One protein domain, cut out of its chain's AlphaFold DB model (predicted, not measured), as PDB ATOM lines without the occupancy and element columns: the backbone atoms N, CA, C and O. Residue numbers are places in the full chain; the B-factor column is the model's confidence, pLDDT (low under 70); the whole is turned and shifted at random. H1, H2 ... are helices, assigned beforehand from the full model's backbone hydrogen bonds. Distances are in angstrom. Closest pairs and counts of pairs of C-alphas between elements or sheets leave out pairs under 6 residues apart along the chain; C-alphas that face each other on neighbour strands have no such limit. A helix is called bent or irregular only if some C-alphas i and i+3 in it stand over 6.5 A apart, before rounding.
ATOM      1  N   SER A 227      83.569 104.840 154.676       50.28
ATOM      2  CA  SER A 227      83.210 103.742 153.771       50.28
ATOM      3  C   SER A 227      81.711 103.437 153.787       50.28
ATOM      4  O   SER A 227      81.100 103.372 152.732       50.28
ATOM      5  N   GLY A 228      81.083 103.350 154.963       57.56
ATOM      6  CA  GLY A 228      79.663 103.001 155.073       57.56
ATOM      7  C   GLY A 228      78.717 104.057 154.490       57.56
ATOM      8  O   GLY A 228      77.701 103.703 153.906       57.56
ATOM      9  N   PHE A 229      79.038 105.353 154.610       65.25
ATOM     10  CA  PHE A 229      78.226 106.399 153.965       65.25
ATOM     11  C   PHE A 229      78.336 106.337 152.436       65.25
ATOM     12  O   PHE A 229      77.347 106.545 151.739       65.25
ATOM     13  N   PHE A 230      79.534 106.036 151.925       69.88
ATOM     14  CA  PHE A 230      79.754 105.809 150.501       69.88
ATOM     15  C   PHE A 230      78.951 104.594 150.010       69.88
ATOM     16  O   PHE A 230      78.195 104.745 149.057       69.88
ATOM     17  N   CYS A 231      79.014 103.452 150.710       65.88
ATOM     18  CA  CYS A 231      78.224 102.255 150.392       65.88
ATOM     19  C   CYS A 231      76.710 102.528 150.385       65.88
ATOM     20  O   CYS A 231      76.076 102.238 149.382       65.88
ATOM     21  N   LEU A 232      76.134 103.177 151.410       69.75
ATOM     22  CA  LEU A 232      74.689 103.487 151.422       69.75
ATOM     23  C   LEU A 232      74.250 104.392 150.261       69.75
ATOM     24  O   LEU A 232      73.164 104.223 149.713       69.75
ATOM     25  N   VAL A 233      75.067 105.386 149.896       75.88
ATOM     26  CA  VAL A 233      74.793 106.249 148.734       75.88
ATOM     27  C   VAL A 233      74.917 105.465 147.427       75.88
ATOM     28  O   VAL A 233      74.170 105.725 146.489       75.88
ATOM     29  N   TYR A 234      75.843 104.513 147.368       73.56
ATOM     30  CA  TYR A 234      76.123 103.696 146.197       73.56
ATOM     31  C   TYR A 234      75.043 102.625 145.947       73.56
ATOM     32  O   TYR A 234      74.473 102.569 144.859       73.56
ATOM     33  N   GLU A 235      74.679 101.859 146.978       72.69
ATOM     34  CA  GLU A 235      73.585 100.876 146.968       72.69
ATOM     35  C   GLU A 235      72.263 101.513 146.517       72.69
ATOM     36  O   GLU A 235      71.569 100.965 145.665       72.69
ATOM     37  N   LEU A 236      71.952 102.719 147.008       78.12
ATOM     38  CA  LEU A 236      70.752 103.474 146.634       78.12
ATOM     39  C   LEU A 236      70.717 103.888 145.147       78.12
ATOM     40  O   LEU A 236      69.636 104.013 144.571       78.12
ATOM     41  N   LEU A 237      71.875 104.122 144.517       78.31
ATOM     42  CA  LEU A 237      71.958 104.457 143.089       78.31
ATOM     43  C   LEU A 237      71.768 103.218 142.201       78.31
ATOM     44  O   LEU A 237      71.111 103.318 141.161       78.31
ATOM     45  N   LEU A 238      72.275 102.059 142.639       75.44
ATOM     46  CA  LEU A 238      72.043 100.763 141.992       75.44
ATOM     47  C   LEU A 238      70.582 100.304 142.135       75.44
ATOM     48  O   LEU A 238      69.953  99.956 141.140       75.44
ATOM     49  N   GLU A 239      70.005 100.375 143.343       78.50
ATOM     50  CA  GLU A 239      68.621  99.951 143.635       78.50
ATOM     51  C   GLU A 239      67.582 100.681 142.766       78.50
ATOM     52  O   GLU A 239      66.517 100.141 142.465       78.50
ATOM     53  N   LYS A 240      67.889 101.918 142.352       76.50
ATOM     54  CA  LYS A 240      67.032 102.746 141.490       76.50
ATOM     55  C   LYS A 240      67.476 102.797 140.026       76.50
ATOM     56  O   LYS A 240      66.918 103.584 139.266       76.50
ATOM     57  N   SER A 241      68.448 101.970 139.629       70.81
ATOM     58  CA  SER A 241      68.938 101.846 138.246       70.81
ATOM     59  C   SER A 241      69.357 103.185 137.616       70.81
ATOM     60  O   SER A 241      69.113 103.445 136.439       70.81
ATOM     61  N   LEU A 242      69.992 104.051 138.414       69.44
ATOM     62  CA  LEU A 242      70.595 105.315 137.963       69.44
ATOM     63  C   LEU A 242      72.082 105.159 137.583       69.44
ATOM     64  O   LEU A 242      72.736 106.139 137.226       69.44
ATOM     65  N   PHE A 243      72.592 103.931 137.677       62.47
ATOM     66  CA  PHE A 243      73.956 103.483 137.409       62.47
ATOM     67  C   PHE A 243      73.867 102.109 136.718       62.47
ATOM     68  O   PHE A 243      73.004 101.312 137.088       62.47
ATOM     69  N   ASP A 244      74.736 101.841 135.740       58.12
ATOM     70  CA  ASP A 244      74.860 100.526 135.084       58.12
ATOM     71  C   ASP A 244      75.942  99.670 135.771       58.12
ATOM     72  O   ASP A 244      76.902 100.203 136.327       58.12
ATOM     73  N   ASP A 245      75.870  98.341 135.636       48.91
ATOM     74  CA  ASP A 245      76.882  97.410 136.177       48.91
ATOM     75  C   ASP A 245      78.300  97.639 135.599       48.91
ATOM     76  O   ASP A 245      79.299  97.282 136.214       48.91
ATOM     77  N   MET A 246      78.425  98.308 134.446       50.97
ATOM     78  CA  MET A 246      79.723  98.742 133.900       50.97
ATOM     79  C   MET A 246      80.370  99.892 134.696       50.97
ATOM     80  O   MET A 246      81.581 100.103 134.610       50.97
ATOM     81  N   ASP A 247      79.578 100.664 135.449       54.97
ATOM     82  CA  ASP A 247      80.075 101.729 136.325       54.97
ATOM     83  C   ASP A 247      80.513 101.186 137.701       54.97
ATOM     84  O   ASP A 247      81.299 101.847 138.390       54.97
ATOM     85  N   LEU A 248      80.068  99.975 138.074       51.44
ATOM     86  CA  LEU A 248      80.475  99.259 139.288       51.44
ATOM     87  C   LEU A 248      81.962  98.900 139.254       51.44
ATOM     88  O   LEU A 248      82.696  99.364 140.127       51.44
ATOM     89  N   GLU A 249      82.431  98.180 138.227       53.19
ATOM     90  CA  GLU A 249      83.848  97.785 138.105       53.19
ATOM     91  C   GLU A 249      84.794  98.993 138.213       53.19
ATOM     92  O   GLU A 249      85.779  98.959 138.948       53.19
ATOM     93  N   MET A 250      84.474 100.099 137.530       54.78
ATOM     94  CA  MET A 250      85.321 101.298 137.508       54.78
ATOM     95  C   MET A 250      85.410 101.992 138.875       54.78
ATOM     96  O   MET A 250      86.442 102.578 139.211       54.78
ATOM     97  N   VAL A 251      84.332 101.965 139.662       55.31
ATOM     98  CA  VAL A 251      84.302 102.552 141.007       55.31
ATOM     99  C   VAL A 251      84.942 101.610 142.026       55.31
ATOM    100  O   VAL A 251      85.702 102.074 142.879       55.31
ATOM    101  N   GLU A 252      84.692 100.307 141.916       54.69
ATOM    102  CA  GLU A 252      85.230  99.277 142.802       54.69
ATOM    103  C   GLU A 252      86.744  99.096 142.618       54.69
ATOM    104  O   GLU A 252      87.474  99.129 143.611       54.69
ATOM    105  N   GLU A 253      87.256  99.052 141.380       52.78
ATOM    106  CA  GLU A 253      88.700  99.041 141.115       52.78
ATOM    107  C   GLU A 253      89.367 100.282 141.730       52.78
ATOM    108  O   GLU A 253      90.364 100.171 142.441       52.78
ATOM    109  N   TYR A 254      88.789 101.474 141.540       51.69
ATOM    110  CA  TYR A 254      89.350 102.716 142.083       51.69
ATOM    111  C   TYR A 254      89.303 102.783 143.619       51.69
ATOM    112  O   TYR A 254      90.108 103.493 144.233       51.69
ATOM    113  N   TYR A 255      88.376 102.053 144.246       49.09
ATOM    114  CA  TYR A 255      88.248 101.946 145.697       49.09
ATOM    115  C   TYR A 255      89.248 100.928 146.271       49.09
ATOM    116  O   TYR A 255      90.027 101.274 147.161       49.09
ATOM    117  N   LEU A 256      89.304  99.715 145.713       45.44
ATOM    118  CA  LEU A 256      90.230  98.646 146.112       45.44
ATOM    119  C   LEU A 256      91.699  99.034 145.883       45.44
ATOM    120  O   LEU A 256      92.549  98.812 146.744       45.44
ATOM    121  N   LYS A 257      92.000  99.712 144.770       42.78
ATOM    122  CA  LYS A 257      93.341 100.218 144.414       42.78
ATOM    123  C   LYS A 257      93.781 101.426 145.258       42.78
ATOM    124  O   LYS A 257      94.873 101.950 145.052       42.78
ATOM    125  N   THR A 306      73.982 115.565 159.772       59.03
ATOM    126  CA  THR A 306      74.588 116.050 158.520       59.03
ATOM    127  C   THR A 306      74.758 114.905 157.524       59.03
ATOM    128  O   THR A 306      74.395 115.075 156.364       59.03
ATOM    129  N   LYS A 307      75.217 113.717 157.956       65.81
ATOM    130  CA  LYS A 307      75.220 112.507 157.114       65.81
ATOM    131  C   LYS A 307      73.806 112.178 156.630       65.81
ATOM    132  O   LYS A 307      73.593 112.077 155.429       65.81
ATOM    133  N   ARG A 308      72.827 112.079 157.536       66.06
ATOM    134  CA  ARG A 308      71.421 111.785 157.200       66.06
ATOM    135  C   ARG A 308      70.796 112.838 156.290       66.06
ATOM    136  O   ARG A 308      70.028 112.476 155.413       66.06
ATOM    137  N   PHE A 309      71.152 114.109 156.445       66.00
ATOM    138  CA  PHE A 309      70.714 115.201 155.577       66.00
ATOM    139  C   PHE A 309      71.358 115.121 154.186       66.00
ATOM    140  O   PHE A 309      70.664 115.275 153.188       66.00
ATOM    141  N   CYS A 310      72.649 114.786 154.095       71.25
ATOM    142  CA  CYS A 310      73.317 114.522 152.816       71.25
ATOM    143  C   CYS A 310      72.721 113.292 152.109       71.25
ATOM    144  O   CYS A 310      72.455 113.348 150.911       71.25
ATOM    145  N   TYR A 311      72.448 112.211 152.851       76.06
ATOM    146  CA  TYR A 311      71.734 111.034 152.345       76.06
ATOM    147  C   TYR A 311      70.308 111.389 151.903       76.06
ATOM    148  O   TYR A 311      69.881 110.966 150.838       76.06
ATOM    149  N   TYR A 312      69.588 112.215 152.667       72.94
ATOM    150  CA  TYR A 312      68.247 112.681 152.316       72.94
ATOM    151  C   TYR A 312      68.242 113.562 151.060       72.94
ATOM    152  O   TYR A 312      67.352 113.403 150.233       72.94
ATOM    153  N   ILE A 313      69.242 114.431 150.856       70.44
ATOM    154  CA  ILE A 313      69.407 115.176 149.596       70.44
ATOM    155  C   ILE A 313      69.599 114.200 148.431       70.44
ATOM    156  O   ILE A 313      68.867 114.293 147.449       70.44
ATOM    157  N   VAL A 314      70.523 113.238 148.539       79.06
ATOM    158  CA  VAL A 314      70.751 112.251 147.469       79.06
ATOM    159  C   VAL A 314      69.496 111.411 147.221       79.06
ATOM    160  O   VAL A 314      69.066 111.294 146.084       79.06
ATOM    161  N   SER A 315      68.846 110.898 148.265       76.81
ATOM    162  CA  SER A 315      67.623 110.097 148.158       76.81
ATOM    163  C   SER A 315      66.438 110.893 147.603       76.81
ATOM    164  O   SER A 315      65.685 110.385 146.775       76.81
ATOM    165  N   SER A 316      66.287 112.166 147.976       75.00
ATOM    166  CA  SER A 316      65.280 113.052 147.387       75.00
ATOM    167  C   SER A 316      65.574 113.341 145.916       75.00
ATOM    168  O   SER A 316      64.638 113.379 145.127       75.00
ATOM    169  N   TYR A 317      66.839 113.527 145.532       85.31
ATOM    170  CA  TYR A 317      67.241 113.675 144.130       85.31
ATOM    171  C   TYR A 317      66.946 112.400 143.328       85.31
ATOM    172  O   TYR A 317      66.281 112.470 142.298       85.31
ATOM    173  N   VAL A 318      67.364 111.239 143.836       82.38
ATOM    174  CA  VAL A 318      67.148 109.919 143.226       82.38
ATOM    175  C   VAL A 318      65.659 109.660 142.988       82.38
ATOM    176  O   VAL A 318      65.256 109.391 141.859       82.38
ATOM    177  N   ASN A 319      64.821 109.819 144.017       80.69
ATOM    178  CA  ASN A 319      63.383 109.579 143.897       80.69
ATOM    179  C   ASN A 319      62.702 110.583 142.949       80.69
ATOM    180  O   ASN A 319      61.893 110.170 142.124       80.69
ATOM    181  N   VAL A 320      63.049 111.880 143.005       78.44
ATOM    182  CA  VAL A 320      62.479 112.898 142.096       78.44
ATOM    183  C   VAL A 320      62.949 112.698 140.644       78.44
ATOM    184  O   VAL A 320      62.190 113.008 139.728       78.44
ATOM    185  N   SER A 321      64.139 112.129 140.425       83.38
ATOM    186  CA  SER A 321      64.650 111.780 139.089       83.38
ATOM    187  C   SER A 321      63.875 110.618 138.466       83.38
ATOM    188  O   SER A 321      63.372 110.749 137.355       83.38
ATOM    189  N   VAL A 322      63.684 109.520 139.208       82.19
ATOM    190  CA  VAL A 322      62.870 108.371 138.759       82.19
ATOM    191  C   VAL A 322      61.414 108.788 138.501       82.19
ATOM    192  O   VAL A 322      60.810 108.395 137.502       82.19
ATOM    193  N   ASP A 323      60.863 109.647 139.359       80.12
ATOM    194  CA  ASP A 323      59.548 110.270 139.178       80.12
ATOM    195  C   ASP A 323      59.451 111.114 137.893       80.12
ATOM    196  O   ASP A 323      58.404 111.127 137.239       80.12
ATOM    197  N   PHE A 324      60.508 111.855 137.547       85.62
ATOM    198  CA  PHE A 324      60.555 112.688 136.346       85.62
ATOM    199  C   PHE A 324      60.707 111.849 135.071       85.62
ATOM    200  O   PHE A 324      60.011 112.115 134.090       85.62
ATOM    201  N   ASP A 325      61.532 110.798 135.093       85.50
ATOM    202  CA  ASP A 325      61.632 109.834 133.992       85.50
ATOM    203  C   ASP A 325      60.302 109.115 133.749       85.50
ATOM    204  O   ASP A 325      59.882 108.963 132.602       85.50
ATOM    205  N   SER A 326      59.593 108.742 134.819       83.56
ATOM    206  CA  SER A 326      58.259 108.142 134.740       83.56
ATOM    207  C   SER A 326      57.244 109.078 134.065       83.56
ATOM    208  O   SER A 326      56.585 108.684 133.100       83.56
ATOM    209  N   VAL A 327      57.174 110.350 134.487       80.38
ATOM    210  CA  VAL A 327      56.293 111.365 133.868       80.38
ATOM    211  C   VAL A 327      56.701 111.672 132.421       80.38
ATOM    212  O   VAL A 327      55.835 111.806 131.553       80.38
ATOM    213  N   SER A 328      58.000 111.733 132.121       81.00
ATOM    214  CA  SER A 328      58.513 111.959 130.762       81.00
ATOM    215  C   SER A 328      58.183 110.790 129.831       81.00
ATOM    216  O   SER A 328      57.680 110.998 128.725       81.00
ATOM    217  N   HIS A 329      58.355 109.551 130.296       83.88
ATOM    218  CA  HIS A 329      57.968 108.348 129.563       83.88
ATOM    219  C   HIS A 329      56.444 108.258 129.365       83.88
ATOM    220  O   HIS A 329      55.983 107.948 128.265       83.88
ATOM    221  N   GLN A 330      55.643 108.597 130.383       80.69
ATOM    222  CA  GLN A 330      54.181 108.668 130.268       80.69
ATOM    223  C   GLN A 330      53.744 109.735 129.248       80.69
ATOM    224  O   GLN A 330      52.857 109.486 128.432       80.69
ATOM    225  N   THR A 331      54.409 110.893 129.237       79.62
ATOM    226  CA  THR A 331      54.193 111.973 128.263       79.62
ATOM    227  C   THR A 331      54.495 111.502 126.837       79.62
ATOM    228  O   THR A 331      53.653 111.642 125.948       79.62
ATOM    229  N   VAL A 332      55.644 110.852 126.618       81.50
ATOM    230  CA  VAL A 332      56.016 110.227 125.334       81.50
ATOM    231  C   VAL A 332      54.995 109.166 124.904       81.50
ATOM    232  O   VAL A 332      54.601 109.132 123.735       81.50
ATOM    233  N   ALA A 333      54.510 108.334 125.829       77.19
ATOM    234  CA  ALA A 333      53.500 107.316 125.548       77.19
ATOM    235  C   ALA A 333      52.136 107.919 125.157       77.19
ATOM    236  O   ALA A 333      51.500 107.420 124.227       77.19
ATOM    237  N   VAL A 334      51.703 109.010 125.803       73.94
ATOM    238  CA  VAL A 334      50.457 109.727 125.465       73.94
ATOM    239  C   VAL A 334      50.569 110.481 124.137       73.94
ATOM    240  O   VAL A 334      49.606 110.500 123.371       73.94
ATOM    241  N   ILE A 335      51.739 111.042 123.807       74.19
ATOM    242  CA  ILE A 335      51.999 111.599 122.472       74.19
ATOM    243  C   ILE A 335      51.862 110.495 121.412       74.19
ATOM    244  O   ILE A 335      51.117 110.656 120.445       74.19
ATOM    245  N   ARG A 336      52.529 109.353 121.624       73.25
ATOM    246  CA  ARG A 336      52.573 108.239 120.668       73.25
ATOM    247  C   ARG A 336      51.214 107.563 120.473       73.25
ATOM    248  O   ARG A 336      50.866 107.219 119.345       73.25
ATOM    249  N   SER A 337      50.429 107.378 121.537       67.44
ATOM    250  CA  SER A 337      49.085 106.793 121.424       67.44
ATOM    251  C   SER A 337      48.131 107.722 120.672       67.44
ATOM    252  O   SER A 337      47.411 107.259 119.791       67.44
ATOM    253  N   ARG A 338      48.192 109.038 120.924       67.81
ATOM    254  CA  ARG A 338      47.394 110.037 120.194       67.81
ATOM    255  C   ARG A 338      47.794 110.152 118.723       67.81
ATOM    256  O   ARG A 338      46.904 110.293 117.891       67.81
ATOM    257  N   GLU A 339      49.078 110.017 118.377       66.56
ATOM    258  CA  GLU A 339      49.505 109.886 116.974       66.56
ATOM    259  C   GLU A 339      48.872 108.660 116.304       66.56
ATOM    260  O   GLU A 339      48.269 108.792 115.243       66.56
ATOM    261  N   ILE A 340      48.940 107.481 116.934       63.53
ATOM    262  CA  ILE A 340      48.343 106.246 116.397       63.53
ATOM    263  C   ILE A 340      46.823 106.405 116.219       63.53
ATOM    264  O   ILE A 340      46.286 106.058 115.165       63.53
ATOM    265  N   THR A 341      46.127 106.987 117.200       56.38
ATOM    266  CA  THR A 341      44.689 107.287 117.109       56.38
ATOM    267  C   THR A 341      44.371 108.274 115.981       56.38
ATOM    268  O   THR A 341      43.408 108.055 115.251       56.38
ATOM    269  N   PHE A 342      45.183 109.316 115.781       55.59
ATOM    270  CA  PHE A 342      45.014 110.296 114.701       55.59
ATOM    271  C   PHE A 342      45.256 109.687 113.310       55.59
ATOM    272  O   PHE A 342      44.469 109.915 112.392       55.59
ATOM    273  N   PHE A 343      46.292 108.855 113.150       52.75
ATOM    274  CA  PHE A 343      46.546 108.142 111.893       52.75
ATOM    275  C   PHE A 343      45.473 107.085 111.581       52.75
ATOM    276  O   PHE A 343      45.168 106.869 110.407       52.75
ATOM    277  N   GLY A 344      44.863 106.469 112.601       47.59
ATOM    278  CA  GLY A 344      43.703 105.586 112.441       47.59
ATOM    279  C   GLY A 344      42.406 106.333 112.098       47.59
ATOM    280  O   GLY A 344      41.659 105.909 111.218       47.59
ATOM    281  N   LEU A 345      42.144 107.478 112.737       46.91
ATOM    282  CA  LEU A 345      40.950 108.310 112.526       46.91
ATOM    283  C   LEU A 345      41.133 109.332 111.394       46.91
ATOM    284  O   LEU A 345      40.835 110.518 111.541       46.91
ATOM    285  N   ARG A 346      41.556 108.859 110.216       40.28
ATOM    286  CA  ARG A 346      41.790 109.676 109.009       40.28
ATOM    287  C   ARG A 346      40.497 110.192 108.339       40.28
ATOM    288  O   ARG A 346      40.354 110.089 107.124       40.28
ATOM    289  N   ASN A 347      39.538 110.705 109.115       40.97
ATOM    290  CA  ASN A 347      38.263 111.221 108.598       40.97
ATOM    291  C   ASN A 347      37.602 112.357 109.422       40.97
ATOM    292  O   ASN A 347      36.469 112.731 109.126       40.97
ATOM    293  N   LYS A 348      38.280 112.939 110.428       40.12
ATOM    294  CA  LYS A 348      37.902 114.236 111.036       40.12
ATOM    295  C   LYS A 348      39.138 115.089 111.341       40.12
ATOM    296  O   LYS A 348      40.119 114.595 111.882       40.12
ATOM    297  N   PHE A 349      39.078 116.372 110.980       43.81
ATOM    298  CA  PHE A 349      40.164 117.345 111.149       43.81
ATOM    299  C   PHE A 349      40.040 118.115 112.477       43.81
ATOM    300  O   PHE A 349      39.659 119.284 112.486       43.81
ATOM    301  N   ASP A 350      40.412 117.495 113.599       44.88
ATOM    302  CA  ASP A 350      40.552 118.219 114.871       44.88
ATOM    303  C   ASP A 350      41.905 118.947 114.933       44.88
ATOM    304  O   ASP A 350      42.886 118.468 115.505       44.88
ATOM    305  N   ILE A 351      41.948 120.146 114.342       43.50
ATOM    306  CA  ILE A 351      43.113 121.053 114.344       43.50
ATOM    307  C   ILE A 351      43.586 121.349 115.782       43.50
ATOM    308  O   ILE A 351      44.779 121.480 116.045       43.50
ATOM    309  N   ASN A 352      42.667 121.363 116.748       45.34
ATOM    310  CA  ASN A 352      42.984 121.597 118.157       45.34
ATOM    311  C   ASN A 352      43.778 120.441 118.799       45.34
ATOM    312  O   ASN A 352      44.458 120.658 119.800       45.34
ATOM    313  N   ALA A 353      43.725 119.220 118.252       46.06
ATOM    314  CA  ALA A 353      44.475 118.084 118.793       46.06
ATOM    315  C   ALA A 353      45.978 118.188 118.479       46.06
ATOM    316  O   ALA A 353      46.815 117.891 119.336       46.06
ATOM    317  N   THR A 354      46.337 118.654 117.276       50.62
ATOM    318  CA  THR A 354      47.740 118.844 116.876       50.62
ATOM    319  C   THR A 354      48.385 120.037 117.584       50.62
ATOM    320  O   THR A 354      49.569 119.964 117.910       50.62
ATOM    321  N   VAL A 355      47.620 121.087 117.912       52.22
ATOM    322  CA  VAL A 355      48.101 122.220 118.726       52.22
ATOM    323  C   VAL A 355      48.449 121.780 120.155       52.22
ATOM    324  O   VAL A 355      49.567 122.036 120.606       52.22
ATOM    325  N   CYS A 356      47.575 121.040 120.850       55.31
ATOM    326  CA  CYS A 356      47.897 120.544 122.197       55.31
ATOM    327  C   CYS A 356      49.084 119.558 122.189       55.31
ATOM    328  O   CYS A 356      49.950 119.629 123.060       55.31
ATOM    329  N   LEU A 357      49.184 118.682 121.176       67.25
ATOM    330  CA  LEU A 357      50.340 117.788 120.997       67.25
ATOM    331  C   LEU A 357      51.651 118.556 120.759       67.25
ATOM    332  O   LEU A 357      52.691 118.160 121.287       67.25
ATOM    333  N   ARG A 358      51.611 119.657 119.998       75.31
ATOM    334  CA  ARG A 358      52.751 120.566 119.797       75.31
ATOM    335  C   ARG A 358      53.168 121.232 121.111       75.31
ATOM    336  O   ARG A 358      54.361 121.268 121.395       75.31
ATOM    337  N   SER A 359      52.212 121.709 121.912       74.19
ATOM    338  CA  SER A 359      52.493 122.338 123.212       74.19
ATOM    339  C   SER A 359      53.161 121.358 124.187       74.19
ATOM    340  O   SER A 359      54.233 121.641 124.717       74.19
ATOM    341  N   LEU A 360      52.616 120.143 124.317       76.12
ATOM    342  CA  LEU A 360      53.174 119.095 125.181       76.12
ATOM    343  C   LEU A 360      54.604 118.688 124.766       76.12
ATOM    344  O   LEU A 360      55.475 118.500 125.614       76.12
ATOM    345  N   ARG A 361      54.881 118.603 123.456       81.94
ATOM    346  CA  ARG A 361      56.240 118.369 122.921       81.94
ATOM    347  C   ARG A 361      57.191 119.523 123.211       81.94
ATOM    348  O   ARG A 361      58.363 119.283 123.486       81.94
ATOM    349  N   LEU A 362      56.699 120.757 123.141       84.19
ATOM    350  CA  LEU A 362      57.474 121.961 123.414       84.19
ATOM    351  C   LEU A 362      57.882 122.041 124.893       84.19
ATOM    352  O   LEU A 362      59.036 122.348 125.185       84.19
ATOM    353  N   GLU A 363      56.975 121.730 125.823       83.19
ATOM    354  CA  GLU A 363      57.291 121.731 127.258       83.19
ATOM    355  C   GLU A 363      58.164 120.532 127.669       83.19
ATOM    356  O   GLU A 363      59.062 120.690 128.502       83.19
ATOM    357  N   LEU A 364      58.010 119.372 127.017       85.88
ATOM    358  CA  LEU A 364      58.937 118.243 127.160       85.88
ATOM    359  C   LEU A 364      60.344 118.593 126.647       85.88
ATOM    360  O   LEU A 364      61.322 118.348 127.352       85.88
ATOM    361  N   LEU A 365      60.458 119.232 125.476       87.62
ATOM    362  CA  LEU A 365      61.737 119.689 124.920       87.62
ATOM    363  C   LEU A 365      62.446 120.674 125.862       87.62
ATOM    364  O   LEU A 365      63.630 120.501 126.144       87.62
ATOM    365  N   LYS A 366      61.732 121.685 126.382       86.88
ATOM    366  CA  LYS A 366      62.281 122.631 127.373       86.88
ATOM    367  C   LYS A 366      62.719 121.925 128.656       86.88
ATOM    368  O   LYS A 366      63.783 122.240 129.180       86.88
ATOM    369  N   SER A 367      61.910 120.994 129.165       86.81
ATOM    370  CA  SER A 367      62.190 120.292 130.424       86.81
ATOM    371  C   SER A 367      63.457 119.443 130.314       86.81
ATOM    372  O   SER A 367      64.368 119.618 131.120       86.81
ATOM    373  N   LEU A 368      63.567 118.627 129.257       87.81
ATOM    374  CA  LEU A 368      64.759 117.820 128.973       87.81
ATOM    375  C   LEU A 368      66.000 118.690 128.708       87.81
ATOM    376  O   LEU A 368      67.078 118.400 129.225       87.81
ATOM    377  N   ARG A 369      65.864 119.795 127.954       88.88
ATOM    378  CA  ARG A 369      66.954 120.774 127.761       88.88
ATOM    379  C   ARG A 369      67.424 121.379 129.082       88.88
ATOM    380  O   ARG A 369      68.625 121.493 129.286       88.88
ATOM    381  N   SER A 370      66.507 121.747 129.977       87.06
ATOM    382  CA  SER A 370      66.834 122.384 131.259       87.06
ATOM    383  C   SER A 370      67.676 121.475 132.163       87.06
ATOM    384  O   SER A 370      68.680 121.926 132.721       87.06
ATOM    385  N   GLU A 371      67.316 120.192 132.241       87.62
ATOM    386  CA  GLU A 371      68.037 119.156 132.995       87.62
ATOM    387  C   GLU A 371      69.408 118.852 132.360       87.62
ATOM    388  O   GLU A 371      70.439 118.909 133.028       87.62
ATOM    389  N   VAL A 372      69.469 118.674 131.033       88.38
ATOM    390  CA  VAL A 372      70.736 118.492 130.297       88.38
ATOM    391  C   VAL A 372      71.673 119.698 130.466       88.38
ATOM    392  O   VAL A 372      72.855 119.530 130.778       88.38
ATOM    393  N   GLN A 373      71.162 120.926 130.339       89.19
ATOM    394  CA  GLN A 373      71.908 122.156 130.622       89.19
ATOM    395  C   GLN A 373      72.388 122.216 132.082       89.19
ATOM    396  O   GLN A 373      73.413 122.846 132.357       89.19
ATOM    397  N   CYS A 374      71.673 121.622 133.042       86.94
ATOM    398  CA  CYS A 374      72.092 121.588 134.441       86.94
ATOM    399  C   CYS A 374      73.178 120.540 134.694       86.94
ATOM    400  O   CYS A 374      74.266 120.926 135.121       86.94
ATOM    401  N   HIS A 375      72.983 119.277 134.301       87.12
ATOM    402  CA  HIS A 375      74.020 118.244 134.404       87.12
ATOM    403  C   HIS A 375      75.340 118.661 133.736       87.12
ATOM    404  O   HIS A 375      76.404 118.512 134.337       87.12
ATOM    405  N   VAL A 376      75.297 119.307 132.563       87.06
ATOM    406  CA  VAL A 376      76.499 119.857 131.907       87.06
ATOM    407  C   VAL A 376      77.196 120.941 132.748       87.06
ATOM    408  O   VAL A 376      78.427 120.959 132.823       87.06
ATOM    409  N   ARG A 377      76.454 121.835 133.416       85.75
ATOM    410  CA  ARG A 377      77.034 122.826 134.350       85.75
ATOM    411  C   ARG A 377      77.611 122.152 135.598       85.75
ATOM    412  O   ARG A 377      78.702 122.513 136.043       85.75
ATOM    413  N   MET A 378      76.909 121.159 136.135       84.50
ATOM    414  CA  MET A 378      77.268 120.444 137.359       84.50
ATOM    415  C   MET A 378      78.546 119.610 137.176       84.50
ATOM    416  O   MET A 378      79.489 119.781 137.952       84.50
ATOM    417  N   SER A 379      78.646 118.804 136.111       85.94
ATOM    418  CA  SER A 379      79.858 118.034 135.780       85.94
ATOM    419  C   SER A 379      81.072 118.937 135.548       85.94
ATOM    420  O   SER A 379      82.136 118.701 136.126       85.94
ATOM    421  N   ARG A 380      80.911 120.039 134.794       85.19
ATOM    422  CA  ARG A 380      81.976 121.042 134.589       85.19
ATOM    423  C   ARG A 380      82.433 121.686 135.902       85.19
ATOM    424  O   ARG A 380      83.627 121.909 136.080       85.19
ATOM    425  N   SER A 381      81.519 121.954 136.838       80.94
ATOM    426  CA  SER A 381      81.871 122.544 138.135       80.94
ATOM    427  C   SER A 381      82.609 121.571 139.064       80.94
ATOM    428  O   SER A 381      83.427 122.019 139.874       80.94
ATOM    429  N   LEU A 382      82.354 120.261 138.981       77.00
ATOM    430  CA  LEU A 382      83.097 119.266 139.764       77.00
ATOM    431  C   LEU A 382      84.467 118.963 139.150       77.00
ATOM    432  O   LEU A 382      85.460 118.944 139.881       77.00
ATOM    433  N   CYS A 383      84.542 118.812 137.824       77.94
ATOM    434  CA  CYS A 383      85.739 118.351 137.125       77.94
ATOM    435  C   CYS A 383      86.999 119.197 137.409       77.94
ATOM    436  O   CYS A 383      86.975 120.432 137.446       77.94
ATOM    437  N   ARG A 384      88.138 118.520 137.604       66.75
ATOM    438  CA  ARG A 384      89.458 119.165 137.698       66.75
ATOM    439  C   ARG A 384      89.885 119.651 136.313       66.75
ATOM    440  O   ARG A 384      89.616 118.965 135.331       66.75
ATOM    441  N   TYR A 385      90.583 120.786 136.245       58.62
ATOM    442  CA  TYR A 385      90.994 121.407 134.978       58.62
ATOM    443  C   TYR A 385      91.703 120.413 134.036       58.62
ATOM    444  O   TYR A 385      91.288 120.276 132.888       58.62
ATOM    445  N   ASP A 386      92.636 119.617 134.560       55.53
ATOM    446  CA  ASP A 386      93.423 118.597 133.836       55.53
ATOM    447  C   ASP A 386      92.598 117.424 133.247       55.53
ATOM    448  O   ASP A 386      93.119 116.609 132.489       55.53
ATOM    449  N   ASN A 387      91.316 117.297 133.607       61.00
ATOM    450  CA  ASN A 387      90.383 116.296 133.071       61.00
ATOM    451  C   ASN A 387      89.185 116.929 132.339       61.00
ATOM    452  O   ASN A 387      88.283 116.206 131.918       61.00
ATOM    453  N   SER A 388      89.147 118.258 132.184       61.41
ATOM    454  CA  SER A 388      87.996 118.974 131.612       61.41
ATOM    455  C   SER A 388      87.664 118.562 130.171       61.41
ATOM    456  O   SER A 388      86.492 118.523 129.805       61.41
ATOM    457  N   GLU A 389      88.669 118.160 129.393       59.88
ATOM    458  CA  GLU A 389      88.530 117.662 128.017       59.88
ATOM    459  C   GLU A 389      87.810 116.305 127.912       59.88
ATOM    460  O   GLU A 389      87.321 115.957 126.840       59.88
ATOM    461  N   LYS A 390      87.726 115.538 129.012       67.88
ATOM    462  CA  LYS A 390      87.220 114.150 129.041       67.88
ATOM    463  C   LYS A 390      85.713 114.035 129.304       67.88
ATOM    464  O   LYS A 390      85.200 112.922 129.372       67.88
ATOM    465  N   LEU A 391      85.018 115.157 129.486       76.44
ATOM    466  CA  LEU A 391      83.574 115.200 129.722       76.44
ATOM    467  C   LEU A 391      82.816 114.912 128.414       76.44
ATOM    468  O   LEU A 391      83.191 115.409 127.357       76.44
ATOM    469  N   LEU A 392      81.687 114.206 128.448       75.00
ATOM    470  CA  LEU A 392      80.833 114.007 127.269       75.00
ATOM    471  C   LEU A 392      80.414 115.352 126.653       75.00
ATOM    472  O   LEU A 392      80.333 115.489 125.435       75.00
ATOM    473  N   CYS A 393      80.230 116.377 127.489       77.81
ATOM    474  CA  CYS A 393      79.840 117.724 127.077       77.81
ATOM    475  C   CYS A 393      80.925 118.554 126.353       77.81
ATOM    476  O   CYS A 393      80.615 119.668 125.922       77.81
ATOM    477  N   THR A 394      82.171 118.076 126.240       76.00
ATOM    478  CA  THR A 394      83.188 118.635 125.318       76.00
ATOM    479  C   THR A 394      83.220 117.886 123.985       76.00
ATOM    480  O   THR A 394      83.698 118.432 122.997       76.00
ATOM    481  N   MET A 395      82.646 116.678 123.921       76.19
ATOM    482  CA  MET A 395      82.529 115.860 122.706       76.19
ATOM    483  C   MET A 395      81.251 116.160 121.894       76.19
ATOM    484  O   MET A 395      80.956 115.469 120.921       76.19
ATOM    485  N   PHE A 396      80.470 117.173 122.283       78.19
ATOM    486  CA  PHE A 396      79.241 117.556 121.584       78.19
ATOM    487  C   PHE A 396      79.553 118.200 120.230       78.19
ATOM    488  O   PHE A 396      80.219 119.232 120.153       78.19
ATOM    489  N   THR A 397      78.988 117.639 119.160       77.25
ATOM    490  CA  THR A 397      78.979 118.275 117.836       77.25
ATOM    491  C   THR A 397      78.149 119.567 117.849       77.25
ATOM    492  O   THR A 397      77.346 119.791 118.761       77.25
ATOM    493  N   SER A 398      78.286 120.408 116.811       72.31
ATOM    494  CA  SER A 398      77.454 121.618 116.642       72.31
ATOM    495  C   SER A 398      75.967 121.316 116.844       72.31
ATOM    496  O   SER A 398      75.304 121.988 117.639       72.31
ATOM    497  N   GLU A 399      75.464 120.250 116.219       70.12
ATOM    498  CA  GLU A 399      74.038 119.931 116.242       70.12
ATOM    499  C   GLU A 399      73.594 119.285 117.559       70.12
ATOM    500  O   GLU A 399      72.490 119.567 118.016       70.12
ATOM    501  N   MET A 400      74.465 118.539 118.255       72.94
ATOM    502  CA  MET A 400      74.192 118.124 119.640       72.94
ATOM    503  C   MET A 400      74.134 119.333 120.581       72.94
ATOM    504  O   MET A 400      73.208 119.444 121.381       72.94
ATOM    505  N   SER A 401      75.063 120.289 120.452       78.50
ATOM    506  CA  SER A 401      75.033 121.532 121.240       78.50
ATOM    507  C   SER A 401      73.768 122.358 120.968       78.50
ATOM    508  O   SER A 401      73.257 123.027 121.859       78.50
ATOM    509  N   ARG A 402      73.235 122.284 119.746       77.31
ATOM    510  CA  ARG A 402      72.037 123.000 119.306       77.31
ATOM    511  C   ARG A 402      70.749 122.327 119.791       77.31
ATOM    512  O   ARG A 402      69.924 122.975 120.426       77.31
ATOM    513  N   LEU A 403      70.617 121.014 119.611       79.38
ATOM    514  CA  LEU A 403      69.495 120.244 120.157       79.38
ATOM    515  C   LEU A 403      69.427 120.347 121.690       79.38
ATOM    516  O   LEU A 403      68.335 120.496 122.231       79.38
ATOM    517  N   ALA A 404      70.566 120.286 122.386       79.00
ATOM    518  CA  ALA A 404      70.597 120.081 123.835       79.00
ATOM    519  C   ALA A 404      70.910 121.323 124.692       79.00
ATOM    520  O   ALA A 404      70.480 121.369 125.841       79.00
ATOM    521  N   LEU A 405      71.672 122.305 124.185       82.12
ATOM    522  CA  LEU A 405      72.173 123.433 124.994       82.12
ATOM    523  C   LEU A 405      71.725 124.817 124.513       82.12
ATOM    524  O   LEU A 405      71.721 125.735 125.330       82.12
ATOM    525  N   LYS A 406      71.366 124.988 123.235       81.19
ATOM    526  CA  LYS A 406      70.840 126.253 122.698       81.19
ATOM    527  C   LYS A 406      69.321 126.308 122.835       81.19
ATOM    528  O   LYS A 406      68.637 125.291 122.749       81.19
ATOM    529  N   ASP A 407      68.798 127.520 122.970       75.88
ATOM    530  CA  ASP A 407      67.361 127.763 123.121       75.88
ATOM    531  C   ASP A 407      66.619 127.868 121.770       75.88
ATOM    532  O   ASP A 407      65.444 128.228 121.744       75.88
ATOM    533  N   ASP A 408      67.255 127.542 120.631       77.00
ATOM    534  CA  ASP A 408      66.601 127.589 119.316       77.00
ATOM    535  C   ASP A 408      65.571 126.461 119.162       77.00
ATOM    536  O   ASP A 408      65.835 125.300 119.480       77.00
ATOM    537  N   ILE A 409      64.366 126.802 118.702       72.00
ATOM    538  CA  ILE A 409      63.213 125.894 118.676       72.00
ATOM    539  C   ILE A 409      62.860 125.583 117.222       72.00
ATOM    540  O   ILE A 409      62.115 126.314 116.574       72.00
ATOM    541  N   CYS A 410      63.424 124.491 116.706       71.94
ATOM    542  CA  CYS A 410      63.145 123.981 115.365       71.94
ATOM    543  C   CYS A 410      62.106 122.849 115.427       71.94
ATOM    544  O   CYS A 410      62.161 122.017 116.330       71.94
ATOM    545  N   GLU A 411      61.211 122.752 114.435       68.69
ATOM    546  CA  GLU A 411      60.212 121.663 114.328       68.69
ATOM    547  C   GLU A 411      60.854 120.262 114.358       68.69
ATOM    548  O   GLU A 411      60.280 119.305 114.874       68.69
ATOM    549  N   GLU A 412      62.080 120.150 113.842       65.88
ATOM    550  CA  GLU A 412      62.895 118.931 113.853       65.88
ATOM    551  C   GLU A 412      63.193 118.437 115.281       65.88
ATOM    552  O   GLU A 412      63.242 117.232 115.515       65.88
ATOM    553  N   PHE A 413      63.307 119.348 116.255       72.50
ATOM    554  CA  PHE A 413      63.552 119.023 117.665       72.50
ATOM    555  C   PHE A 413      62.272 118.614 118.417       72.50
ATOM    556  O   PHE A 413      62.356 118.002 119.476       72.50
ATOM    557  N   LEU A 414      61.086 118.903 117.861       75.50
ATOM    558  CA  LEU A 414      59.787 118.446 118.380       75.50
ATOM    559  C   LEU A 414      59.390 117.058 117.824       75.50
ATOM    560  O   LEU A 414      58.291 116.562 118.101       75.50
ATOM    561  N   GLN A 415      60.251 116.412 117.032       76.06
ATOM    562  CA  GLN A 415      60.040 115.031 116.600       76.06
ATOM    563  C   GLN A 415      60.277 114.055 117.758       76.06
ATOM    564  O   GLN A 415      61.207 114.213 118.548       76.06
ATOM    565  N   LEU A 416      59.463 112.997 117.834       74.81
ATOM    566  CA  LEU A 416      59.553 111.997 118.906       74.81
ATOM    567  C   LEU A 416      60.894 111.233 118.896       74.81
ATOM    568  O   LEU A 416      61.341 110.759 119.935       74.81
ATOM    569  N   SER A 417      61.552 111.166 117.735       74.88
ATOM    570  CA  SER A 417      62.944 110.737 117.573       74.88
ATOM    571  C   SER A 417      63.909 111.658 118.326       74.88
ATOM    572  O   SER A 417      64.570 111.205 119.251       74.88
ATOM    573  N   ALA A 418      63.951 112.952 117.990       75.06
ATOM    574  CA  ALA A 418      64.849 113.926 118.618       75.06
ATOM    575  C   ALA A 418      64.641 114.036 120.139       75.06
ATOM    576  O   ALA A 418      65.613 114.095 120.891       75.06
ATOM    577  N   LEU A 419      63.385 113.981 120.599       79.38
ATOM    578  CA  LEU A 419      63.038 113.941 122.024       79.38
ATOM    579  C   LEU A 419      63.572 112.677 122.722       79.38
ATOM    580  O   LEU A 419      64.078 112.766 123.839       79.38
ATOM    581  N   LYS A 420      63.511 111.511 122.063       79.50
ATOM    582  CA  LYS A 420      64.078 110.261 122.587       79.50
ATOM    583  C   LYS A 420      65.606 110.316 122.652       79.50
ATOM    584  O   LYS A 420      66.164 109.951 123.680       79.50
ATOM    585  N   GLU A 421      66.280 110.790 121.603       79.81
ATOM    586  CA  GLU A 421      67.746 110.926 121.601       79.81
ATOM    587  C   GLU A 421      68.217 111.917 122.685       79.81
ATOM    588  O   GLU A 421      69.201 111.656 123.376       79.81
ATOM    589  N   LEU A 422      67.481 113.015 122.911       83.31
ATOM    590  CA  LEU A 422      67.754 113.967 123.997       83.31
ATOM    591  C   LEU A 422      67.552 113.342 125.391       83.31
ATOM    592  O   LEU A 422      68.363 113.576 126.286       83.31
ATOM    593  N   TRP A 423      66.522 112.510 125.572       83.31
ATOM    594  CA  TRP A 423      66.306 111.750 126.809       83.31
ATOM    595  C   TRP A 423      67.393 110.679 127.027       83.31
ATOM    596  O   TRP A 423      67.863 110.495 128.144       83.31
ATOM    597  N   GLN A 424      67.899 110.032 125.971       83.38
ATOM    598  CA  GLN A 424      69.047 109.117 126.081       83.38
ATOM    599  C   GLN A 424      70.361 109.859 126.402       83.38
ATOM    600  O   GLN A 424      71.162 109.371 127.201       83.38
ATOM    601  N   LEU A 425      70.569 111.059 125.847       83.44
ATOM    602  CA  LEU A 425      71.702 111.927 126.188       83.44
ATOM    603  C   LEU A 425      71.677 112.358 127.665       83.44
ATOM    604  O   LEU A 425      72.729 112.425 128.302       83.44
ATOM    605  N   LEU A 426      70.484 112.605 128.217       85.44
ATOM    606  CA  LEU A 426      70.286 112.900 129.634       85.44
ATOM    607  C   LEU A 426      70.802 111.766 130.538       85.44
ATOM    608  O   LEU A 426      71.609 112.043 131.424       85.44
ATOM    609  N   PHE A 427      70.419 110.502 130.296       82.25
ATOM    610  CA  PHE A 427      70.919 109.360 131.087       82.25
ATOM    611  C   PHE A 427      72.454 109.301 131.124       82.25
ATOM    612  O   PHE A 427      73.042 109.136 132.194       82.25
ATOM    613  N   LEU A 428      73.110 109.493 129.974       81.31
ATOM    614  CA  LEU A 428      74.573 109.450 129.858       81.31
ATOM    615  C   LEU A 428      75.258 110.578 130.648       81.31
ATOM    616  O   LEU A 428      76.228 110.335 131.366       81.31
ATOM    617  N   LEU A 429      74.733 111.804 130.565       83.94
ATOM    618  CA  LEU A 429      75.220 112.944 131.355       83.94
ATOM    619  C   LEU A 429      74.978 112.762 132.858       83.94
ATOM    620  O   LEU A 429      75.788 113.208 133.673       83.94
ATOM    621  N   ARG A 430      73.873 112.108 133.226       86.56
ATOM    622  CA  ARG A 430      73.497 111.839 134.613       86.56
ATOM    623  C   ARG A 430      74.409 110.785 135.251       86.56
ATOM    624  O   ARG A 430      74.882 111.027 136.360       86.56
ATOM    625  N   SER A 431      74.753 109.701 134.541       81.50
ATOM    626  CA  SER A 431      75.804 108.752 134.974       81.50
ATOM    627  C   SER A 431      77.164 109.454 135.119       81.50
ATOM    628  O   SER A 431      77.783 109.348 136.178       81.50
ATOM    629  N   GLU A 432      77.599 110.261 134.136       83.25
ATOM    630  CA  GLU A 432      78.856 111.028 134.240       83.25
ATOM    631  C   GLU A 432      78.881 111.904 135.502       83.25
ATOM    632  O   GLU A 432      79.847 111.866 136.274       83.25
ATOM    633  N   TYR A 433      77.814 112.675 135.732       86.06
ATOM    634  CA  TYR A 433      77.698 113.524 136.911       86.06
ATOM    635  C   TYR A 433      77.749 112.709 138.212       86.06
ATOM    636  O   TYR A 433      78.485 113.071 139.132       86.06
ATOM    637  N   LEU A 434      77.011 111.599 138.291       84.56
ATOM    638  CA  LEU A 434      76.972 110.735 139.473       84.56
ATOM    639  C   LEU A 434      78.327 110.061 139.741       84.56
ATOM    640  O   LEU A 434      78.769 110.019 140.891       84.56
ATOM    641  N   ARG A 435      79.057 109.637 138.701       80.25
ATOM    642  CA  ARG A 435      80.417 109.088 138.832       80.25
ATOM    643  C   ARG A 435      81.406 110.151 139.332       80.25
ATOM    644  O   ARG A 435      82.217 109.876 140.219       80.25
ATOM    645  N   LEU A 436      81.305 111.392 138.841       79.62
ATOM    646  CA  LEU A 436      82.075 112.533 139.360       79.62
ATOM    647  C   LEU A 436      81.695 112.878 140.813       79.62
ATOM    648  O   LEU A 436      82.577 113.163 141.626       79.62
ATOM    649  N   PHE A 437      80.411 112.820 141.166       83.06
ATOM    650  CA  PHE A 437      79.926 113.031 142.531       83.06
ATOM    651  C   PHE A 437      80.502 111.987 143.500       83.06
ATOM    652  O   PHE A 437      81.088 112.366 144.517       83.06
ATOM    653  N   LEU A 438      80.447 110.695 143.154       77.38
ATOM    654  CA  LEU A 438      81.043 109.605 143.938       77.38
ATOM    655  C   LEU A 438      82.567 109.766 144.100       77.38
ATOM    656  O   LEU A 438      83.092 109.585 145.200       77.38
ATOM    657  N   LEU A 439      83.282 110.202 143.055       74.44
ATOM    658  CA  LEU A 439      84.721 110.494 143.127       74.44
ATOM    659  C   LEU A 439      85.049 111.673 144.069       74.44
ATOM    660  O   LEU A 439      86.065 111.658 144.768       74.44
ATOM    661  N   HIS A 440      84.192 112.697 144.119       73.69
ATOM    662  CA  HIS A 440      84.321 113.807 145.071       73.69
ATOM    663  C   HIS A 440      83.828 113.457 146.486       73.69
ATOM    664  O   HIS A 440      84.222 114.134 147.440       73.69
ATOM    665  N   LEU A 441      83.020 112.405 146.638       71.50
ATOM    666  CA  LEU A 441      82.599 111.858 147.926       71.50
ATOM    667  C   LEU A 441      83.694 110.980 148.558       71.50
ATOM    668  O   LEU A 441      83.982 111.134 149.745       71.50
ATOM    669  N   SER A 442      84.358 110.123 147.771       65.56
ATOM    670  CA  SER A 442      85.486 109.300 148.241       65.56
ATOM    671  C   SER A 442      86.735 110.134 148.556       65.56
ATOM    672  O   SER A 442      87.464 109.832 149.503       65.56
ATOM    673  N   ARG A 443      86.955 111.239 147.827       64.44
ATOM    674  CA  ARG A 443      88.002 112.239 148.099       64.44
ATOM    675  C   ARG A 443      87.381 113.608 148.403       64.44
ATOM    676  O   ARG A 443      87.304 114.455 147.502       64.44
ATOM    677  N   PRO A 444      86.975 113.875 149.665       56.53
ATOM    678  CA  PRO A 444      86.263 115.100 149.995       56.53
ATOM    679  C   PRO A 444      87.108 116.327 149.656       56.53
ATOM    680  O   PRO A 444      88.329 116.356 149.810       56.53
ATOM    681  N   SER A 445      86.466 117.374 149.165       59.44
ATOM    682  CA  SER A 445      87.133 118.564 148.631       59.44
ATOM    683  C   SER A 445      86.229 119.776 148.817       59.44
ATOM    684  O   SER A 445      85.031 119.605 149.019       59.44
ATOM    685  N   HIS A 446      86.763 121.002 148.716       65.00
ATOM    686  CA  HIS A 446      85.950 122.228 148.834       65.00
ATOM    687  C   HIS A 446      84.762 122.248 147.850       65.00
ATOM    688  O   HIS A 446      83.717 122.814 148.151       65.00
ATOM    689  N   ARG A 447      84.892 121.550 146.710       68.94
ATOM    690  CA  ARG A 447      83.839 121.366 145.702       68.94
ATOM    691  C   ARG A 447      82.680 120.463 146.145       68.94
ATOM    692  O   ARG A 447      81.610 120.564 145.565       68.94
ATOM    693  N   LEU A 448      82.844 119.632 147.179       71.75
ATOM    694  CA  LEU A 448      81.788 118.728 147.656       71.75
ATOM    695  C   LEU A 448      80.595 119.485 148.272       71.75
ATOM    696  O   LEU A 448      79.461 119.062 148.086       71.75
ATOM    697  N   ILE A 449      80.815 120.633 148.931       71.25
ATOM    698  CA  ILE A 449      79.703 121.498 149.386       71.25
ATOM    699  C   ILE A 449      78.907 122.006 148.179       71.25
ATOM    700  O   ILE A 449      77.684 121.898 148.164       71.25
ATOM    701  N   PHE A 450      79.595 122.492 147.143       72.06
ATOM    702  CA  PHE A 450      78.944 122.922 145.906       72.06
ATOM    703  C   PHE A 450      78.205 121.762 145.219       72.06
ATOM    704  O   PHE A 450      77.099 121.969 144.744       72.06
ATOM    705  N   ALA A 451      78.737 120.535 145.254       78.38
ATOM    706  CA  ALA A 451      78.057 119.345 144.739       78.38
ATOM    707  C   ALA A 451      76.675 119.119 145.388       78.38
ATOM    708  O   ALA A 451      75.687 118.960 144.677       78.38
ATOM    709  N   PHE A 452      76.588 119.176 146.723       77.88
ATOM    710  CA  PHE A 452      75.311 119.053 147.441       77.88
ATOM    711  C   PHE A 452      74.375 120.250 147.215       77.88
ATOM    712  O   PHE A 452      73.161 120.062 147.150       77.88
ATOM    713  N   LEU A 453      74.910 121.467 147.056       76.12
ATOM    714  CA  LEU A 453      74.105 122.645 146.704       76.12
ATOM    715  C   LEU A 453      73.521 122.539 145.288       76.12
ATOM    716  O   LEU A 453      72.359 122.885 145.094       76.12
ATOM    717  N   TYR A 454      74.277 122.008 144.323       81.06
ATOM    718  CA  TYR A 454      73.768 121.741 142.978       81.06
ATOM    719  C   TYR A 454      72.707 120.634 142.969       81.06
ATOM    720  O   TYR A 454      71.679 120.816 142.330       81.06
ATOM    721  N   LEU A 455      72.885 119.539 143.721       80.56
ATOM    722  CA  LEU A 455      71.830 118.526 143.901       80.56
ATOM    723  C   LEU A 455      70.542 119.135 144.479       80.56
ATOM    724  O   LEU A 455      69.450 118.837 144.006       80.56
ATOM    725  N   LEU A 456      70.660 120.019 145.477       75.06
ATOM    726  CA  LEU A 456      69.509 120.703 146.071       75.06
ATOM    727  C   LEU A 456      68.826 121.668 145.086       75.06
ATOM    728  O   LEU A 456      67.599 121.745 145.055       75.06
ATOM    729  N   GLN A 457      69.607 122.380 144.267       79.31
ATOM    730  CA  GLN A 457      69.086 123.210 143.180       79.31
ATOM    731  C   GLN A 457      68.358 122.356 142.132       79.31
ATOM    732  O   GLN A 457      67.262 122.723 141.705       79.31
ATOM    733  N   GLU A 458      68.920 121.206 141.764       83.44
ATOM    734  CA  GLU A 458      68.353 120.322 140.749       83.44
ATOM    735  C   GLU A 458      67.028 119.700 141.202       83.44
ATOM    736  O   GLU A 458      66.064 119.720 140.445       83.44
ATOM    737  N   ILE A 459      66.905 119.279 142.468       78.31
ATOM    738  CA  ILE A 459      65.622 118.825 143.045       78.31
ATOM    739  C   ILE A 459      64.510 119.868 142.838       78.31
ATOM    740  O   ILE A 459      63.365 119.509 142.553       78.31
ATOM    741  N   LEU A 460      64.821 121.164 142.967       75.00
ATOM    742  CA  LEU A 460      63.845 122.244 142.787       75.00
ATOM    743  C   LEU A 460      63.488 122.468 141.311       75.00
ATOM    744  O   LEU A 460      62.308 122.648 140.999       75.00
ATOM    745  N   VAL A 461      64.475 122.424 140.408       77.19
ATOM    746  CA  VAL A 461      64.270 122.521 138.950       77.19
ATOM    747  C   VAL A 461      63.432 121.343 138.453       77.19
ATOM    748  O   VAL A 461      62.402 121.545 137.806       77.19
ATOM    749  N   LEU A 462      63.818 120.124 138.824       79.94
ATOM    750  CA  LEU A 462      63.195 118.887 138.373       79.94
ATOM    751  C   LEU A 462      61.768 118.741 138.919       79.94
ATOM    752  O   LEU A 462      60.856 118.404 138.167       79.94
ATOM    753  N   ARG A 463      61.517 119.121 140.183       75.81
ATOM    754  CA  ARG A 463      60.154 119.171 140.746       75.81
ATOM    755  C   ARG A 463      59.263 120.200 140.038       75.81
ATOM    756  O   ARG A 463      58.078 119.933 139.853       75.81
ATOM    757  N   ASN A 464      59.804 121.354 139.642       74.88
ATOM    758  CA  ASN A 464      59.062 122.370 138.889       74.88
ATOM    759  C   ASN A 464      58.726 121.871 137.470       74.88
ATOM    760  O   ASN A 464      57.570 121.914 137.056       74.88
ATOM    761  N   SER A 465      59.701 121.320 136.744       77.31
ATOM    762  CA  SER A 465      59.475 120.766 135.399       77.31
ATOM    763  C   SER A 465      58.548 119.545 135.405       77.31
ATOM    764  O   SER A 465      57.639 119.483 134.578       77.31
ATOM    765  N   LYS A 466      58.659 118.649 136.400       81.38
ATOM    766  CA  LYS A 466      57.679 117.575 136.642       81.38
ATOM    767  C   LYS A 466      56.267 118.135 136.834       81.38
ATOM    768  O   LYS A 466      55.326 117.598 136.261       81.38
ATOM    769  N   ALA A 467      56.106 119.202 137.623       73.44
ATOM    770  CA  ALA A 467      54.794 119.788 137.902       73.44
ATOM    771  C   ALA A 467      54.135 120.402 136.654       73.44
ATOM    772  O   ALA A 467      52.935 120.215 136.469       73.44
ATOM    773  N   ARG A 468      54.903 121.074 135.781       72.75
ATOM    774  CA  ARG A 468      54.378 121.605 134.506       72.75
ATOM    775  C   ARG A 468      53.981 120.479 133.546       72.75
ATOM    776  O   ARG A 468      52.848 120.459 133.080       72.75
ATOM    777  N   LEU A 469      54.856 119.487 133.342       77.25
ATOM    778  CA  LEU A 469      54.545 118.322 132.502       77.25
ATOM    779  C   LEU A 469      53.327 117.539 133.004       77.25
ATOM    780  O   LEU A 469      52.482 117.149 132.204       77.25
ATOM    781  N   LEU A 470      53.213 117.330 134.320       74.75
ATOM    782  CA  LEU A 470      52.070 116.639 134.912       74.75
ATOM    783  C   LEU A 470      50.773 117.442 134.746       74.75
ATOM    784  O   LEU A 470      49.759 116.853 134.393       74.75
ATOM    785  N   HIS A 471      50.807 118.764 134.937       69.94
ATOM    786  CA  HIS A 471      49.650 119.636 134.712       69.94
ATOM    787  C   HIS A 471      49.156 119.571 133.260       69.94
ATOM    788  O   HIS A 471      47.964 119.376 133.022       69.94
ATOM    789  N   ASP A 472      50.062 119.668 132.286       68.19
ATOM    790  CA  ASP A 472      49.699 119.622 130.867       68.19
ATOM    791  C   ASP A 472      49.164 118.236 130.470       68.19
ATOM    792  O   ASP A 472      48.214 118.126 129.693       68.19
ATOM    793  N   LEU A 473      49.716 117.168 131.056       69.81
ATOM    794  CA  LEU A 473      49.247 115.793 130.883       69.81
ATOM    795  C   LEU A 473      47.869 115.557 131.536       69.81
ATOM    796  O   LEU A 473      47.010 114.901 130.941       69.81
ATOM    797  N   GLU A 474      47.633 116.110 132.728       67.50
ATOM    798  CA  GLU A 474      46.338 116.099 133.415       67.50
ATOM    799  C   GLU A 474      45.287 116.883 132.626       67.50
ATOM    800  O   GLU A 474      44.208 116.346 132.395       67.50
ATOM    801  N   PHE A 475      45.602 118.080 132.122       63.81
ATOM    802  CA  PHE A 475      44.732 118.864 131.236       63.81
ATOM    803  C   PHE A 475      44.362 118.085 129.965       63.81
ATOM    804  O   PHE A 475      43.187 117.967 129.611       63.81
ATOM    805  N   ILE A 476      45.356 117.477 129.313       62.16
ATOM    806  CA  ILE A 476      45.186 116.685 128.088       62.16
ATOM    807  C   ILE A 476      44.325 115.430 128.322       62.16
ATOM    808  O   ILE A 476      43.572 115.027 127.428       62.16
ATOM    809  N   ASN A 477      44.367 114.832 129.515       60.56
ATOM    810  CA  ASN A 477      43.491 113.718 129.893       60.56
ATOM    811  C   ASN A 477      42.101 114.191 130.362       60.56
ATOM    812  O   ASN A 477      41.092 113.617 129.957       60.56
ATOM    813  N   TYR A 478      42.021 115.277 131.132       50.09
ATOM    814  CA  TYR A 478      40.776 115.899 131.585       50.09
ATOM    815  C   TYR A 478      39.923 116.407 130.414       50.09
ATOM    816  O   TYR A 478      38.702 116.262 130.447       50.09
ATOM    817  N   ARG A 479      40.540 116.902 129.333       50.03
ATOM    818  CA  ARG A 479      39.831 117.241 128.090       50.03
ATOM    819  C   ARG A 479      39.106 116.029 127.496       50.03
ATOM    820  O   ARG A 479      37.959 116.170 127.080       50.03
ATOM    821  N   ASN A 480      39.709 114.835 127.531       46.84
ATOM    822  CA  ASN A 480      39.017 113.603 127.132       46.84
ATOM    823  C   ASN A 480      37.856 113.278 128.096       46.84
ATOM    824  O   ASN A 480      36.801 112.837 127.648       46.84
ATOM    825  N   CYS A 481      38.012 113.526 129.402       36.50
ATOM    826  CA  CYS A 481      36.934 113.344 130.381       36.50
ATOM    827  C   CYS A 481      35.783 114.352 130.206       36.50
ATOM    828  O   CYS A 481      34.634 113.982 130.416       36.50
ATOM    829  N   CYS A 482      36.042 115.586 129.764       38.84
ATOM    830  CA  CYS A 482      34.996 116.576 129.459       38.84
ATOM    831  C   CYS A 482      34.138 116.219 128.237       38.84
ATOM    832  O   CYS A 482      33.000 116.678 128.140       38.84
ATOM    833  N   VAL A 483      34.644 115.372 127.335       46.47
ATOM    834  CA  VAL A 483      33.843 114.758 126.259       46.47
ATOM    835  C   VAL A 483      32.871 113.697 126.819       46.47
ATOM    836  O   VAL A 483      31.917 113.331 126.137       46.47
ATOM    837  N   ALA A 484      33.057 113.246 128.069       42.09
ATOM    838  CA  ALA A 484      32.186 112.291 128.762       42.09
ATOM    839  C   ALA A 484      31.297 112.924 129.859       42.09
ATOM    840  O   ALA A 484      30.102 112.640 129.893       42.09
ATOM    841  N   GLU A 485      31.825 113.794 130.734       42.31
ATOM    842  CA  GLU A 485      31.061 114.459 131.808       42.31
ATOM    843  C   GLU A 485      31.410 115.954 131.987       42.31
ATOM    844  O   GLU A 485      32.566 116.338 132.172       42.31
ATOM    845  N   LYS A 486      30.384 116.821 132.031       44.78
ATOM    846  CA  LYS A 486      30.525 118.275 132.254       44.78
ATOM    847  C   LYS A 486      30.709 118.631 133.750       44.78
ATOM    848  O   LYS A 486      29.732 118.976 134.413       44.78
TER     849      LYS A 486
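AT A GLANCE: This is residues 227 to 257 and 306 to 486 of the 717 residues of an uncharacterized protein of Onchocerca ochengi (UniProt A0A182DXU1). Four long helices, H3, H4, H8 and H9, lie side by side in a long bundle, with shorter H1 joining them near one end and H2 outside, close to H1 and H8. Residues 383 to 415, with short H5, H6 and H7, fold back along H4 and cover one side; residues 343 to 349 and 478 to 486 stick out. The printed part has 212 residues and nine named helices, H1 to H9 in chain order, and no named strand; its class is all helix. It is elongated, spanning 67 by 39 by 27 A, and only just compact, close to loose, with a radius of gyration of the C-alphas of 19.8 A.

IN THESE COORDINATES: H1, residues 227 to 239, begins at C-alpha 227 (83.210, 103.742, 153.771) and is 18.2 A long. H2 is residues 245 to 256, 16.7 A. H3, residues 306 to 344, is 56.5 A long and begins at C-alpha 306 (74.588, 116.050, 158.520). H4, residues 351 to 382, measures 47.4 A. H5 is residues 385 to 390, H6 residues 398 to 404, and H7 residues 411 to 414. H5 is irregular: C-alphas 386 and 389 are 7.7 A apart. H8, residues 416 to 442, is 39.2 A long, and H9, residues 447 to 482, is 51.7 A long, ending at C-alpha 482 (34.996, 116.576, 129.459).

HOW THE PARTS SIT: H1, H3, H4, H8 and H9 form a bundle, helices side by side. H1 touches H3, the same way at a shallow tilt of 11 degrees; the closest C-alphas, of Val 233 and Tyr 311, are 6.7 A apart. H2 is apart from H4. H3 and H4 form a helical hairpin, closest at the C-alphas of Ile 335 and Leu 357, 6.6 A. H3 touches H9, closest at the C-alphas of Tyr 317 and Ile 459, 5.5 A. H4 is the hub, touching five helices; its closest C-alphas with H8, of Ser 379 and Tyr 433, are 5.1 A apart. H4 and H9 run opposite ways at a shallow tilt of 8 degrees. H8 and H9 form the other helical hairpin. Every O i to N i+4 pair is within hydrogen-bond range in H1, H3, H4, H6 and H8; H2 has 6 of 8, H9 30 of 32, and H5 0 of 2 beside 2 of 3 O i to N i+3 pairs, while H7 is too short for such a pair.

THE WHOLE: The C-alphas farthest apart, of Lys 257 and Asn 347, are 66.6 A apart. Residues 258 to 305 are not printed; C-alphas 257 and 306 are 28.3 A apart across this cut. Of the links that are printed whole, none is long. Mean pLDDT of the printed part is 70.8, and 78 residues are under 70, among them 242 to 257, 337 to 357 and 471 to 486.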